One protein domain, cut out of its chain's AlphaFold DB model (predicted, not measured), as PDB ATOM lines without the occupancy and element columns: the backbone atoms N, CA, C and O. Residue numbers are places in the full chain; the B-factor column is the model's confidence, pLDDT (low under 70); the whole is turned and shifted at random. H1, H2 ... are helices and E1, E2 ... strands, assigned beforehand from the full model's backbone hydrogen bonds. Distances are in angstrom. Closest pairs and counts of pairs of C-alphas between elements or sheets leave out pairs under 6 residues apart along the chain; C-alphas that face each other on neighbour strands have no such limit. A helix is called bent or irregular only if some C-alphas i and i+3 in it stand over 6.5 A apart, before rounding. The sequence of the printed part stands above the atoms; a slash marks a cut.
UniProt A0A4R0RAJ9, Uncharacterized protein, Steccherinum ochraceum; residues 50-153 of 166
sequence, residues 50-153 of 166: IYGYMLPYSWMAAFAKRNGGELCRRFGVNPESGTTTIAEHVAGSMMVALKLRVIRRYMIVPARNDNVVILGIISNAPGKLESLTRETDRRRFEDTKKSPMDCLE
ATOM      1  N   ILE A  50     151.425 143.704 159.798       59.91
ATOM      2  CA  ILE A  50     150.172 143.159 159.243       59.91
ATOM      3  C   ILE A  50     149.947 141.737 159.780       59.91
ATOM      4  O   ILE A  50     148.825 141.356 160.090       59.91
ATOM      5  N   TYR A  51     151.025 140.953 159.888       64.75
ATOM      6  CA  TYR A  51     151.078 139.674 160.600       64.75
ATOM      7  C   TYR A  51     152.538 139.314 160.912       64.75
ATOM      8  O   TYR A  51     153.452 139.810 160.246       64.75
ATOM      9  N   GLY A  52     152.772 138.427 161.876       68.31
ATOM     10  CA  GLY A  52     154.120 137.973 162.201       68.31
ATOM     11  C   GLY A  52     154.255 137.160 163.488       68.31
ATOM     12  O   GLY A  52     153.284 136.668 164.048       68.31
ATOM     13  N   TYR A  53     155.490 137.007 163.936       70.62
ATOM     14  CA  TYR A  53     155.903 136.268 165.117       70.62
ATOM     15  C   TYR A  53     157.078 137.012 165.726       70.62
ATOM     16  O   TYR A  53     157.979 137.447 165.002       70.62
ATOM     17  N   MET A  54     157.077 137.122 167.044       71.06
ATOM     18  CA  MET A  54     158.250 137.488 167.816       71.06
ATOM     19  C   MET A  54     158.744 136.226 168.523       71.06
ATOM     20  O   MET A  54     157.989 135.551 169.214       71.06
ATOM     21  N   LEU A  55     159.988 135.835 168.264       72.75
ATOM     22  CA  LEU A  55     160.533 134.551 168.701       72.75
ATOM     23  C   LEU A  55     161.867 134.774 169.413       72.75
ATOM     24  O   LEU A  55     162.790 135.302 168.788       72.75
ATOM     25  N   PRO A  56     162.011 134.373 170.688       74.25
ATOM     26  CA  PRO A  56     163.300 134.408 171.372       74.25
ATOM     27  C   PRO A  56     164.362 133.602 170.610       74.25
ATOM     28  O   PRO A  56     164.048 132.581 169.990       74.25
ATOM     29  N   TYR A  57     165.625 134.023 170.664       81.88
ATOM     30  CA  TYR A  57     166.725 133.305 170.013       81.88
ATOM     31  C   TYR A  57     166.872 131.894 170.559       81.88
ATOM     32  O   TYR A  57     167.046 130.948 169.790       81.88
ATOM     33  N   SER A  58     166.770 131.749 171.880       80.06
ATOM     34  CA  SER A  58     166.773 130.455 172.560       80.06
ATOM     35  C   SER A  58     165.701 129.523 171.999       80.06
ATOM     36  O   SER A  58     166.005 128.383 171.645       80.06
ATOM     37  N   TRP A  59     164.478 130.028 171.823       82.50
ATOM     38  CA  TRP A  59     163.378 129.266 171.246       82.50
ATOM     39  C   TRP A  59     163.636 128.913 169.778       82.50
ATOM     40  O   TRP A  59     163.535 127.747 169.409       82.50
ATOM     41  N   MET A  60     164.022 129.889 168.949       84.56
ATOM     42  CA  MET A  60     164.289 129.672 167.520       84.56
ATOM     43  C   MET A  60     165.387 128.625 167.314       84.56
ATOM     44  O   MET A  60     165.254 127.729 166.481       84.56
ATOM     45  N   ALA A  61     166.459 128.703 168.103       87.31
ATOM     46  CA  ALA A  61     167.541 127.734 168.049       87.31
ATOM     47  C   ALA A  61     167.097 126.351 168.538       87.31
ATOM     48  O   ALA A  61     167.411 125.357 167.887       87.31
ATOM     49  N   ALA A  62     166.350 126.270 169.644       85.06
ATOM     50  CA  ALA A  62     165.825 125.005 170.155       85.06
ATOM     51  C   ALA A  62     164.883 124.338 169.143       85.06
ATOM     52  O   ALA A  62     165.032 123.154 168.854       85.06
ATOM     53  N   PHE A  63     163.966 125.108 168.549       84.69
ATOM     54  CA  PHE A  63     163.078 124.642 167.490       84.69
ATOM     55  C   PHE A  63     163.873 124.131 166.286       84.69
ATOM     56  O   PHE A  63     163.636 123.018 165.825       84.69
ATOM     57  N   ALA A  64     164.873 124.887 165.825       88.44
ATOM     58  CA  ALA A  64     165.670 124.499 164.669       88.44
ATOM     59  C   ALA A  64     166.535 123.243 164.896       88.44
ATOM     60  O   ALA A  64     166.813 122.504 163.947       88.44
ATOM     61  N   LYS A  65     166.937 122.988 166.150       89.31
ATOM     62  CA  LYS A  65     167.691 121.797 166.575       89.31
ATOM     63  C   LYS A  65     166.829 120.543 166.753       89.31
ATOM     64  O   LYS A  65     167.393 119.451 166.849       89.31
ATOM     65  N   ARG A  66     165.493 120.653 166.775       86.44
ATOM     66  CA  ARG A  66     164.596 119.484 166.859       86.44
ATOM     67  C   ARG A  66     164.862 118.499 165.718       86.44
ATOM     68  O   ARG A  66     165.441 118.849 164.688       86.44
ATOM     69  N   ASN A  67     164.453 117.247 165.924       86.19
ATOM     70  CA  ASN A  67     164.589 116.167 164.939       86.19
ATOM     71  C   ASN A  67     166.033 116.036 164.412       86.19
ATOM     72  O   ASN A  67     166.292 115.880 163.218       86.19
ATOM     73  N   GLY A  68     167.003 116.173 165.323       85.12
ATOM     74  CA  GLY A  68     168.429 116.109 165.015       85.12
ATOM     75  C   GLY A  68     168.945 117.276 164.171       85.12
ATOM     76  O   GLY A  68     169.933 117.090 163.466       85.12
ATOM     77  N   GLY A  69     168.291 118.440 164.175       88.56
ATOM     78  CA  GLY A  69     168.729 119.633 163.447       88.56
ATOM     79  C   GLY A  69     168.296 119.684 161.983       88.56
ATOM     80  O   GLY A  69     169.021 120.228 161.148       88.56
ATOM     81  N   GLU A  70     167.151 119.090 161.643       90.94
ATOM     82  CA  GLU A  70     166.640 119.065 160.268       90.94
ATOM     83  C   GLU A  70     166.471 120.475 159.685       90.94
ATOM     84  O   GLU A  70     166.951 120.749 158.583       90.94
ATOM     85  N   LEU A  71     165.871 121.396 160.446       88.56
ATOM     86  CA  LEU A  71     165.667 122.775 160.004       88.56
ATOM     87  C   LEU A  71     166.997 123.526 159.848       88.56
ATOM     88  O   LEU A  71     167.185 124.246 158.868       88.56
ATOM     89  N   CYS A  72     167.939 123.309 160.774       92.62
ATOM     90  CA  CYS A  72     169.303 123.832 160.669       92.62
ATOM     91  C   CYS A  72     169.957 123.402 159.347       92.62
ATOM     92  O   CYS A  72     170.421 124.248 158.582       92.62
ATOM     93  N   ARG A  73     169.920 122.100 159.027       93.12
ATOM     94  CA  ARG A  73     170.471 121.563 157.772       93.12
ATOM     95  C   ARG A  73     169.756 122.108 156.541       93.12
ATOM     96  O   ARG A  73     170.425 122.485 155.583       93.12
ATOM     97  N   ARG A  74     168.423 122.199 156.574       92.06
ATOM     98  CA  ARG A  74     167.613 122.762 155.482       92.06
ATOM     99  C   ARG A  74     168.027 124.191 155.136       92.06
ATOM    100  O   ARG A  74     168.010 124.557 153.965       92.06
ATOM    101  N   PHE A  75     168.395 124.981 156.140       92.88
ATOM    102  CA  PHE A  75     168.853 126.355 155.956       92.88
ATOM    103  C   PHE A  75     170.376 126.509 155.921       92.88
ATOM    104  O   PHE A  75     170.843 127.634 155.841       92.88
ATOM    105  N   GLY A  76     171.149 125.419 155.926       93.25
ATOM    106  CA  GLY A  76     172.602 125.468 155.757       93.25
ATOM    107  C   GLY A  76     173.394 125.929 156.985       93.25
ATOM    108  O   GLY A  76     174.536 126.354 156.834       93.25
ATOM    109  N   VAL A  77     172.835 125.826 158.197       95.50
ATOM    110  CA  VAL A  77     173.553 126.101 159.454       95.50
ATOM    111  C   VAL A  77     173.869 124.807 160.207       95.50
ATOM    112  O   VAL A  77     173.061 123.880 160.255       95.50
ATOM    113  N   ASN A  78     175.061 124.727 160.806       94.94
ATOM    114  CA  ASN A  78     175.453 123.579 161.624       94.94
ATOM    115  C   ASN A  78     174.616 123.551 162.929       94.94
ATOM    116  O   ASN A  78     174.659 124.541 163.666       94.94
ATOM    117  N   PRO A  79     173.888 122.458 163.250       93.69
ATOM    118  CA  PRO A  79     173.080 122.356 164.473       93.69
ATOM    119  C   PRO A  79     173.889 122.427 165.778       93.69
ATOM    120  O   PRO A  79     173.336 122.817 166.807       93.69
ATOM    121  N   GLU A  80     175.193 122.146 165.737       94.06
ATOM    122  CA  GLU A  80     176.100 122.283 166.887       94.06
ATOM    123  C   GLU A  80     176.577 123.726 167.111       94.06
ATOM    124  O   GLU A  80     177.305 124.016 168.058       94.06
ATOM    125  N   SER A  81     176.164 124.665 166.254       94.31
ATOM    126  CA  SER A  81     176.495 126.080 166.428       94.31
ATOM    127  C   SER A  81     175.809 126.681 167.662       94.31
ATOM    128  O   SER A  81     174.835 126.149 168.215       94.31
ATOM    129  N   GLY A  82     176.306 127.850 168.072       92.88
ATOM    130  CA  GLY A  82     175.715 128.632 169.152       92.88
ATOM    131  C   GLY A  82     174.296 129.113 168.831       92.88
ATOM    132  O   GLY A  82     173.940 129.334 167.671       92.88
ATOM    133  N   THR A  83     173.501 129.321 169.884       89.75
ATOM    134  CA  THR A  83     172.104 129.789 169.827       89.75
ATOM    135  C   THR A  83     171.928 131.009 168.927       89.75
ATOM    136  O   THR A  83     171.081 130.991 168.041       89.75
ATOM    137  N   THR A  84     172.769 132.033 169.097       90.50
ATOM    138  CA  THR A  84     172.741 133.260 168.288       90.50
ATOM    139  C   THR A  84     172.917 132.983 166.801       90.50
ATOM    140  O   THR A  84     172.092 133.405 165.997       90.50
ATOM    141  N   THR A  85     173.949 132.220 166.432       93.12
ATOM    142  CA  THR A  85     174.235 131.882 165.033       93.12
ATOM    143  C   THR A  85     173.065 131.148 164.391       93.12
ATOM    144  O   THR A  85     172.682 131.462 163.267       93.12
ATOM    145  N   ILE A  86     172.476 130.189 165.106       93.56
ATOM    146  CA  ILE A  86     171.344 129.416 164.593       93.56
ATOM    147  C   ILE A  86     170.116 130.306 164.453       93.56
ATOM    148  O   ILE A  86     169.508 130.319 163.387       93.56
ATOM    149  N   ALA A  87     169.773 131.069 165.491       90.19
ATOM    150  CA  ALA A  87     168.595 131.921 165.487       90.19
ATOM    151  C   ALA A  87     168.644 132.961 164.362       90.19
ATOM    152  O   ALA A  87     167.691 133.064 163.594       90.19
ATOM    153  N   GLU A  88     169.761 133.679 164.208       90.88
ATOM    154  CA  GLU A  88     169.930 134.686 163.155       90.88
ATOM    155  C   GLU A  88     169.884 134.074 161.754       90.88
ATOM    156  O   GLU A  88     169.218 134.608 160.862       90.88
ATOM    157  N   HIS A  89     170.577 132.950 161.556       93.50
ATOM    158  CA  HIS A  89     170.676 132.323 160.244       93.50
ATOM    159  C   HIS A  89     169.347 131.704 159.813       93.50
ATOM    160  O   HIS A  89     168.885 131.942 158.699       93.50
ATOM    161  N   VAL A  90     168.694 130.956 160.706       92.44
ATOM    162  CA  VAL A  90     167.381 130.357 160.441       92.44
ATOM    163  C   VAL A  90     166.346 131.451 160.206       92.44
ATOM    164  O   VAL A  90     165.627 131.392 159.212       92.44
ATOM    165  N   ALA A  91     166.315 132.493 161.041       89.00
ATOM    166  CA  ALA A  91     165.407 133.619 160.860       89.00
ATOM    167  C   ALA A  91     165.607 134.332 159.518       89.00
ATOM    168  O   ALA A  91     164.643 134.553 158.784       89.00
ATOM    169  N   GLY A  92     166.852 134.667 159.172       88.88
ATOM    170  CA  GLY A  92     167.177 135.312 157.903       88.88
ATOM    171  C   GLY A  92     166.777 134.453 156.702       88.88
ATOM    172  O   GLY A  92     166.146 134.946 155.765       88.88
ATOM    173  N   SER A  93     167.068 133.154 156.759       91.00
ATOM    174  CA  SER A  93     166.706 132.203 155.708       91.00
ATOM    175  C   SER A  93     165.192 132.018 155.587       91.00
ATOM    176  O   SER A  93     164.670 132.013 154.473       91.00
ATOM    177  N   MET A  94     164.457 131.965 156.702       87.94
ATOM    178  CA  MET A  94     162.990 131.943 156.705       87.94
ATOM    179  C   MET A  94     162.402 133.218 156.104       87.94
ATOM    180  O   MET A  94     161.473 133.137 155.302       87.94
ATOM    181  N   MET A  95     162.950 134.391 156.436       84.06
ATOM    182  CA  MET A  95     162.483 135.665 155.886       84.06
ATOM    183  C   MET A  95     162.533 135.672 154.355       84.06
ATOM    184  O   MET A  95     161.574 136.083 153.699       84.06
ATOM    185  N   VAL A  96     163.630 135.168 153.785       85.06
ATOM    186  CA  VAL A  96     163.812 135.060 152.333       85.06
ATOM    187  C   VAL A  96     162.917 133.969 151.743       85.06
ATOM    188  O   VAL A  96     162.162 134.238 150.808       85.06
ATOM    189  N   ALA A  97     162.964 132.755 152.298       84.75
ATOM    190  CA  ALA A  97     162.251 131.592 151.771       84.75
ATOM    191  C   ALA A  97     160.728 131.781 151.777       84.75
ATOM    192  O   ALA A  97     160.047 131.410 150.823       84.75
ATOM    193  N   LEU A  98     160.200 132.406 152.831       80.62
ATOM    194  CA  LEU A  98     158.769 132.637 153.027       80.62
ATOM    195  C   LEU A  98     158.313 134.010 152.502       80.62
ATOM    196  O   LEU A  98     157.156 134.384 152.679       80.62
ATOM    197  N   LYS A  99     159.209 134.768 151.845       78.75
ATOM    198  CA  LYS A  99     158.949 136.110 151.288       78.75
ATOM    199  C   LYS A  99     158.366 137.093 152.314       78.75
ATOM    200  O   LYS A  99     157.572 137.975 151.967       78.75
ATOM    201  N   LEU A 100     158.784 136.954 153.568       77.50
ATOM    202  CA  LEU A 100     158.415 137.842 154.661       77.50
ATOM    203  C   LEU A 100     159.115 139.192 154.491       77.50
ATOM    204  O   LEU A 100     160.178 139.304 153.877       77.50
ATOM    205  N   ARG A 101     158.503 140.251 155.014       74.00
ATOM    206  CA  ARG A 101     158.978 141.628 154.858       74.00
ATOM    207  C   ARG A 101     158.896 142.373 156.178       74.00
ATOM    208  O   ARG A 101     157.917 143.047 156.473       74.00
ATOM    209  N   VAL A 102     159.987 142.292 156.922       68.06
ATOM    210  CA  VAL A 102     160.292 143.142 158.070       68.06
ATOM    211  C   VAL A 102     161.461 144.027 157.647       68.06
ATOM    212  O   VAL A 102     162.365 143.572 156.944       68.06
ATOM    213  N   ILE A 103     161.458 145.306 158.023       65.19
ATOM    214  CA  ILE A 103     162.633 146.156 157.800       65.19
ATOM    215  C   ILE A 103     163.784 145.530 158.588       65.19
ATOM    216  O   ILE A 103     163.671 145.320 159.793       65.19
ATOM    217  N   ARG A 104     164.910 145.288 157.915       66.94
ATOM    218  CA  ARG A 104     166.067 144.553 158.451       66.94
ATOM    219  C   ARG A 104     166.517 145.015 159.842       66.94
ATOM    220  O   ARG A 104     166.871 144.184 160.666       66.94
ATOM    221  N   ARG A 105     166.446 146.322 160.127       63.28
ATOM    222  CA  ARG A 105     166.823 146.907 161.430       63.28
ATOM    223  C   ARG A 105     165.929 146.488 162.606       63.28
ATOM    224  O   ARG A 105     166.325 146.682 163.742       63.28
ATOM    225  N   TYR A 106     164.738 145.967 162.325       66.00
ATOM    226  CA  TYR A 106     163.780 145.480 163.319       66.00
ATOM    227  C   TYR A 106     163.634 143.960 163.290       66.00
ATOM    228  O   TYR A 106     162.864 143.412 164.062       66.00
ATOM    229  N   MET A 107     164.357 143.263 162.411       69.88
ATOM    230  CA  MET A 107     164.342 141.800 162.377       69.88
ATOM    231  C   MET A 107     164.853 141.205 163.693       69.88
ATOM    232  O   MET A 107     164.470 140.098 164.049       69.88
ATOM    233  N   ILE A 108     165.719 141.931 164.400       71.62
ATOM    234  CA  ILE A 108     166.295 141.531 165.677       71.62
ATOM    235  C   ILE A 108     166.074 142.669 166.662       71.62
ATOM    236  O   ILE A 108     166.457 143.810 166.392       71.62
ATOM    237  N   VAL A 109     165.477 142.349 167.803       65.19
ATOM    238  CA  VAL A 109     165.223 143.292 168.887       65.19
ATOM    239  C   VAL A 109     165.875 142.765 170.165       65.19
ATOM    240  O   VAL A 109     165.599 141.631 170.556       65.19
ATOM    241  N   PRO A 110     166.730 143.555 170.835       58.22
ATOM    242  CA  PRO A 110     167.246 143.170 172.139       58.22
ATOM    243  C   PRO A 110     166.122 143.210 173.181       58.22
ATOM    244  O   PRO A 110     165.448 144.233 173.322       58.22
ATOM    245  N   ALA A 111     165.934 142.122 173.930       56.41
ATOM    246  CA  ALA A 111     165.085 142.094 175.118       56.41
ATOM    247  C   ALA A 111     165.922 141.816 176.376       56.41
ATOM    248  O   ALA A 111     167.129 141.593 176.316       56.41
ATOM    249  N   ARG A 112     165.285 141.895 177.549       50.44
ATOM    250  CA  ARG A 112     165.977 141.915 178.850       50.44
ATOM    251  C   ARG A 112     166.827 140.666 179.116       50.44
ATOM    252  O   ARG A 112     167.872 140.787 179.743       50.44
ATOM    253  N   ASN A 113     166.365 139.506 178.649       58.81
ATOM    254  CA  ASN A 113     166.955 138.199 178.956       58.81
ATOM    255  C   ASN A 113     167.359 137.395 177.708       58.81
ATOM    256  O   ASN A 113     168.099 136.426 177.834       58.81
ATOM    257  N   ASP A 114     166.867 137.769 176.525       58.75
ATOM    258  CA  ASP A 114     167.172 137.108 175.256       58.75
ATOM    259  C   ASP A 114     166.966 138.099 174.101       58.75
ATOM    260  O   ASP A 114     166.202 139.059 174.228       58.75
ATOM    261  N   ASN A 115     167.626 137.883 172.968       69.50
ATOM    262  CA  ASN A 115     167.280 138.601 171.747       69.50
ATOM    263  C   ASN A 115     166.016 137.992 171.135       69.50
ATOM    264  O   ASN A 115     165.754 136.797 171.259       69.50
ATOM    265  N   VAL A 116     165.244 138.817 170.437       70.44
ATOM    266  CA  VAL A 116     163.993 138.419 169.796       70.44
ATOM    267  C   VAL A 116     164.116 138.608 168.291       70.44
ATOM    268  O   VAL A 116     164.512 139.670 167.815       70.44
ATOM    269  N   VAL A 117     163.765 137.573 167.539       77.25
ATOM    270  CA  VAL A 117     163.575 137.620 166.091       77.25
ATOM    271  C   VAL A 117     162.152 138.061 165.784       77.25
ATOM    272  O   VAL A 117     161.206 137.496 166.324       77.25
ATOM    273  N   ILE A 118     161.994 138.990 164.846       75.06
ATOM    274  CA  ILE A 118     160.701 139.336 164.255       75.06
ATOM    275  C   ILE A 118     160.595 138.719 162.856       75.06
ATOM    276  O   ILE A 118     161.340 139.088 161.946       75.06
ATOM    277  N   LEU A 119     159.636 137.808 162.672       77.19
ATOM    278  CA  LEU A 119     159.275 137.213 161.383       77.19
ATOM    279  C   LEU A 119     157.886 137.688 160.974       77.19
ATOM    280  O   LEU A 119     156.950 137.507 161.734       77.19
ATOM    281  N   GLY A 120     157.691 138.248 159.782       75.69
ATOM    282  CA  GLY A 120     156.350 138.690 159.386       75.69
ATOM    283  C   GLY A 120     156.318 139.656 158.214       75.69
ATOM    284  O   GLY A 120     157.298 139.816 157.489       75.69
ATOM    285  N   ILE A 121     155.182 140.320 158.026       69.69
ATOM    286  CA  ILE A 121     155.030 141.427 157.080       69.69
ATOM    287  C   ILE A 121     154.601 142.671 157.843       69.69
ATOM    288  O   ILE A 121     153.599 142.643 158.548       69.69
ATOM    289  N   ILE A 122     155.332 143.771 157.665       65.00
ATOM    290  CA  ILE A 122     154.985 145.087 158.218       65.00
ATOM    291  C   ILE A 122     154.038 145.872 157.299       65.00
ATOM    292  O   ILE A 122     154.114 145.765 156.073       65.00
ATOM    293  N   SER A 123     153.147 146.663 157.895       54.12
ATOM    294  CA  SER A 123     152.099 147.443 157.222       54.12
ATOM    295  C   SER A 123     152.645 148.633 156.442       54.12
ATOM    296  O   SER A 123     152.108 148.985 155.396       54.12
ATOM    297  N   ASN A 124     153.760 149.198 156.902       52.66
ATOM    298  CA  ASN A 124     154.437 150.339 156.293       52.66
ATOM    299  C   ASN A 124     155.495 149.945 155.246       52.66
ATOM    300  O   ASN A 124     156.299 150.781 154.831       52.66
ATOM    301  N   ALA A 125     155.519 148.684 154.801       55.31
ATOM    302  CA  ALA A 125     156.287 148.310 153.621       55.31
ATOM    303  C   ALA A 125     155.623 148.947 152.378       55.31
ATOM    304  O   ALA A 125     154.438 148.690 152.144       55.31
ATOM    305  N   PRO A 126     156.347 149.748 151.568       51.84
ATOM    306  CA  PRO A 126     155.764 150.436 150.415       51.84
ATOM    307  C   PRO A 126     154.960 149.493 149.500       51.84
ATOM    308  O   PRO A 126     155.442 148.413 149.144       51.84
ATOM    309  N   GLY A 127     153.737 149.901 149.131       52.75
ATOM    310  CA  GLY A 127     152.869 149.227 148.152       52.75
ATOM    311  C   GLY A 127     152.097 147.990 148.636       52.75
ATOM    312  O   GLY A 127     151.423 147.351 147.830       52.75
ATOM    313  N   LYS A 128     152.175 147.608 149.921       56.28
ATOM    314  CA  LYS A 128     151.534 146.372 150.418       56.28
ATOM    315  C   LYS A 128     150.108 146.568 150.917       56.28
ATOM    316  O   LYS A 128     149.253 145.772 150.538       56.28
ATOM    317  N   LEU A 129     149.831 147.605 151.708       52.66
ATOM    318  CA  LEU A 129     148.476 147.829 152.225       52.66
ATOM    319  C   LEU A 129     147.478 148.103 151.089       52.66
ATOM    320  O   LEU A 129     146.404 147.514 151.041       52.66
ATOM    321  N   GLU A 130     147.897 148.912 150.116       51.72
ATOM    322  CA  GLU A 130     147.128 149.233 148.909       51.72
ATOM    323  C   GLU A 130     146.844 147.983 148.061       51.72
ATOM    324  O   GLU A 130     145.754 147.850 147.505       51.72
ATOM    325  N   SER A 131     147.783 147.025 148.014       53.31
ATOM    326  CA  SER A 131     147.609 145.766 147.276       53.31
ATOM    327  C   SER A 131     146.572 144.833 147.905       53.31
ATOM    328  O   SER A 131     145.863 144.151 147.177       53.31
ATOM    329  N   LEU A 132     146.393 144.841 149.234       53.94
ATOM    330  CA  LEU A 132     145.452 143.940 149.927       53.94
ATOM    331  C   LEU A 132     143.976 144.202 149.592       53.94
ATOM    332  O   LEU A 132     143.131 143.349 149.850       53.94
ATOM    333  N   THR A 133     143.669 145.349 148.983       55.38
ATOM    334  CA  THR A 133     142.323 145.689 148.494       55.38
ATOM    335  C   THR A 133     141.919 144.899 147.241       55.38
ATOM    336  O   THR A 133     140.742 144.858 146.891       55.38
ATOM    337  N   ARG A 134     142.873 144.241 146.566       60.25
ATOM    338  CA  ARG A 134     142.637 143.419 145.373       60.25
ATOM    339  C   ARG A 134     142.500 141.944 145.761       60.25
ATOM    340  O   ARG A 134     143.374 141.378 146.411       60.25
ATOM    341  N   GLU A 135     141.432 141.290 145.305       59.06
ATOM    342  CA  GLU A 135     141.085 139.888 145.619       59.06
ATOM    343  C   GLU A 135     142.252 138.893 145.408       59.06
ATOM    344  O   GLU A 135     142.499 138.003 146.225       59.06
ATOM    345  N   THR A 136     143.008 139.057 144.320       60.72
ATOM    346  CA  THR A 136     144.173 138.229 143.969       60.72
ATOM    347  C   THR A 136     145.345 138.400 144.930       60.72
ATOM    348  O   THR A 136     146.025 137.427 145.264       60.72
ATOM    349  N   ASP A 137     145.574 139.619 145.406       63.19
ATOM    350  CA  ASP A 137     146.626 139.932 146.369       63.19
ATOM    351  C   ASP A 137     146.222 139.520 147.790       63.19
ATOM    352  O   ASP A 137     147.080 139.089 148.563       63.19
ATOM    353  N   ARG A 138     144.917 139.519 148.099       63.72
ATOM    354  CA  ARG A 138     144.361 138.948 149.334       63.72
ATOM    355  C   ARG A 138     144.615 137.444 149.442       63.72
ATOM    356  O   ARG A 138     145.090 136.988 150.476       63.72
ATOM    357  N   ARG A 139     144.380 136.665 148.377       65.31
ATOM    358  CA  ARG A 139     144.698 135.218 148.383       65.31
ATOM    359  C   ARG A 139     146.188 134.958 148.596       65.31
ATOM    360  O   ARG A 139     146.554 134.187 149.473       65.31
ATOM    361  N   ARG A 140     147.048 135.670 147.857       67.25
ATOM    362  CA  ARG A 140     148.507 135.581 148.040       67.25
ATOM    363  C   ARG A 140     148.927 135.937 149.461       67.25
ATOM    364  O   ARG A 140     149.869 135.353 149.986       67.25
ATOM    365  N   PHE A 141     148.267 136.913 150.070       66.94
ATOM    366  CA  PHE A 141     148.526 137.310 151.443       66.94
ATOM    367  C   PHE A 141     148.151 136.215 152.445       66.94
ATOM    368  O   PHE A 141     148.980 135.901 153.295       66.94
ATOM    369  N   GLU A 142     146.991 135.570 152.301       69.81
ATOM    370  CA  GLU A 142     146.617 134.428 153.148       69.81
ATOM    371  C   GLU A 142     147.579 133.236 152.984       69.81
ATOM    372  O   GLU A 142     148.006 132.651 153.979       69.81
ATOM    373  N   ASP A 143     148.041 132.945 151.763       71.44
ATOM    374  CA  ASP A 143     149.081 131.925 151.539       71.44
ATOM    375  C   ASP A 143     150.400 132.294 152.245       71.44
ATOM    376  O   ASP A 143     151.072 131.454 152.855       71.44
ATOM    377  N   THR A 144     150.768 133.579 152.209       68.75
ATOM    378  CA  THR A 144     151.980 134.084 152.872       68.75
ATOM    379  C   THR A 144     151.824 134.104 154.400       68.75
ATOM    380  O   THR A 144     152.815 133.946 155.113       68.75
ATOM    381  N   LYS A 145     150.602 134.251 154.927       68.56
ATOM    382  CA  LYS A 145     150.287 134.120 156.359       68.56
ATOM    383  C   LYS A 145     150.375 132.676 156.844       68.56
ATOM    384  O   LYS A 145     150.911 132.427 157.923       68.56
ATOM    385  N   LYS A 146     149.903 131.731 156.029       72.06
ATOM    386  CA  LYS A 146     149.924 130.299 156.341       72.06
ATOM    387  C   LYS A 146     151.330 129.698 156.274       72.06
ATOM    388  O   LYS A 146     151.679 128.855 157.091       72.06
ATOM    389  N   SER A 147     152.173 130.176 155.359       75.44
ATOM    390  CA  SER A 147     153.509 129.604 155.130       75.44
ATOM    391  C   SER A 147     154.419 129.585 156.383       75.44
ATOM    392  O   SER A 147     155.049 128.560 156.641       75.44
ATOM    393  N   PRO A 148     154.488 130.646 157.212       73.94
ATOM    394  CA  PRO A 148     155.178 130.593 158.501       73.94
ATOM    395  C   PRO A 148     154.528 129.673 159.527       73.94
ATOM    396  O   PRO A 148     155.259 129.043 160.279       73.94
ATOM    397  N   MET A 149     153.192 129.581 159.562       74.56
ATOM    398  CA  MET A 149     152.505 128.659 160.473       74.56
ATOM    399  C   MET A 149     152.895 127.218 160.166       74.56
ATOM    400  O   MET A 149     153.271 126.479 161.069       74.56
ATOM    401  N   ASP A 150     152.864 126.850 158.885       79.94
ATOM    402  CA  ASP A 150     153.243 125.517 158.429       79.94
ATOM    403  C   ASP A 150     154.731 125.248 158.707       79.94
ATOM    404  O   ASP A 150     155.086 124.175 159.187       79.94
ATOM    405  N   CYS A 151     155.603 126.237 158.473       81.06
ATOM    406  CA  CYS A 151     157.040 126.111 158.723       81.06
ATOM    407  C   CYS A 151     157.396 126.009 160.216       81.06
ATOM    408  O   CYS A 151     158.392 125.375 160.557       81.06
ATOM    409  N   LEU A 152     156.619 126.656 161.086       77.25
ATOM    410  CA  LEU A 152     156.796 126.638 162.540       77.25
ATOM    411  C   LEU A 152     155.943 125.561 163.227       77.25
ATOM    412  O   LEU A 152     155.928 125.494 164.452       77.25
ATOM    413  N   GLU A 153     155.245 124.723 162.456       75.94
ATOM    414  CA  GLU A 153     154.378 123.649 162.957       75.94
ATOM    415  C   GLU A 153     153.291 124.141 163.936       75.94
ATOM    416  O   GLU A 153     152.932 123.446 164.889       75.94
TER     417      GLU A 153
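What this domain is: This is residues 50 to 153 of the 166 residues of an uncharacterized protein of Steccherinum ochraceum (UniProt A0A4R0RAJ9). Picture an elongated slab: a small sheet of three strands with one face bare and three helices over the other, H2 and H4 running along the strands and H1 standing up from one end. H3, a single short turn, lies in the chain's bend from E3 into H4, at the far end from H1. The printed part has 104 residues, in the order E1 H1 H2 E2 E3 H3 H4; the sheet's order is E1, E3, E2, antiparallel throughout. Its class is mixed, helices and strands, and the whole is compact, with a radius of gyration of the C-alphas of 14.5 A and spans of 45 by 29 by 18 A.

How they stand to each other: Begin at E1, residues 50 to 56, an edge strand antiparallel to E3, residues 115 to 122; N 53 and O 119 are 2.7 A apart, within hydrogen-bond range. E3 bends by 58 degrees at residue 119. H1, residues 57 to 74, stands up from the sheet over E1; it is irregular, with C-alphas 68 and 71 8.8 A apart and a kink of 109 degrees near residue 67. H2, residues 83 to 97, touches H1, with Ala 61 and Ala 87 the closest C-alphas at 5.0 A, the same way at a steep tilt of 67 degrees, only just short of about perpendicular. H2 runs along the strands over E3, at a height over the sheet of 9.7 A. E2, residues 108 to 110, forms a hairpin with E3; N 109 and O 116 are 2.8 A apart, within hydrogen-bond range. E1, H1, H2 and E2 make a split strand-helix-strand unit, two strands running the same way with E3 between them, and its crossover is right-handed. H3, residues 128 to 131, only grazes the sheet. H4, residues 135 to 151, runs along the strands over E1 and E3, on the same face as H1 and H2, in two layers, helices on one face of a sheet. H1 and H4 are apart. Every O i to N i+4 pair is within hydrogen-bond range in H2, 9 of 14 in H1 and 11 of 13 in H4; H3 is too short for such a pair.

Where its parts are: Find C-alpha 50 at (150.172, 143.159, 159.243); from there E1 runs 19.9 A. H1 measures 18.0 A, H2 20.6 A and E3 19.4 A; E2 and H3 are short. H4 runs 24.8 A to C-alpha 151 at (157.040, 126.111, 158.723).

The domain as a whole: The C-alphas farthest apart, of Glu 80 and Arg 134, are 45.0 A apart. The printed part has no cut and no long link. Mean pLDDT of the printed part is 75.4; look for values under 70 at residues 50 to 52, 102 to 107, 109 to 115, 121 to 142 and 144 to 145.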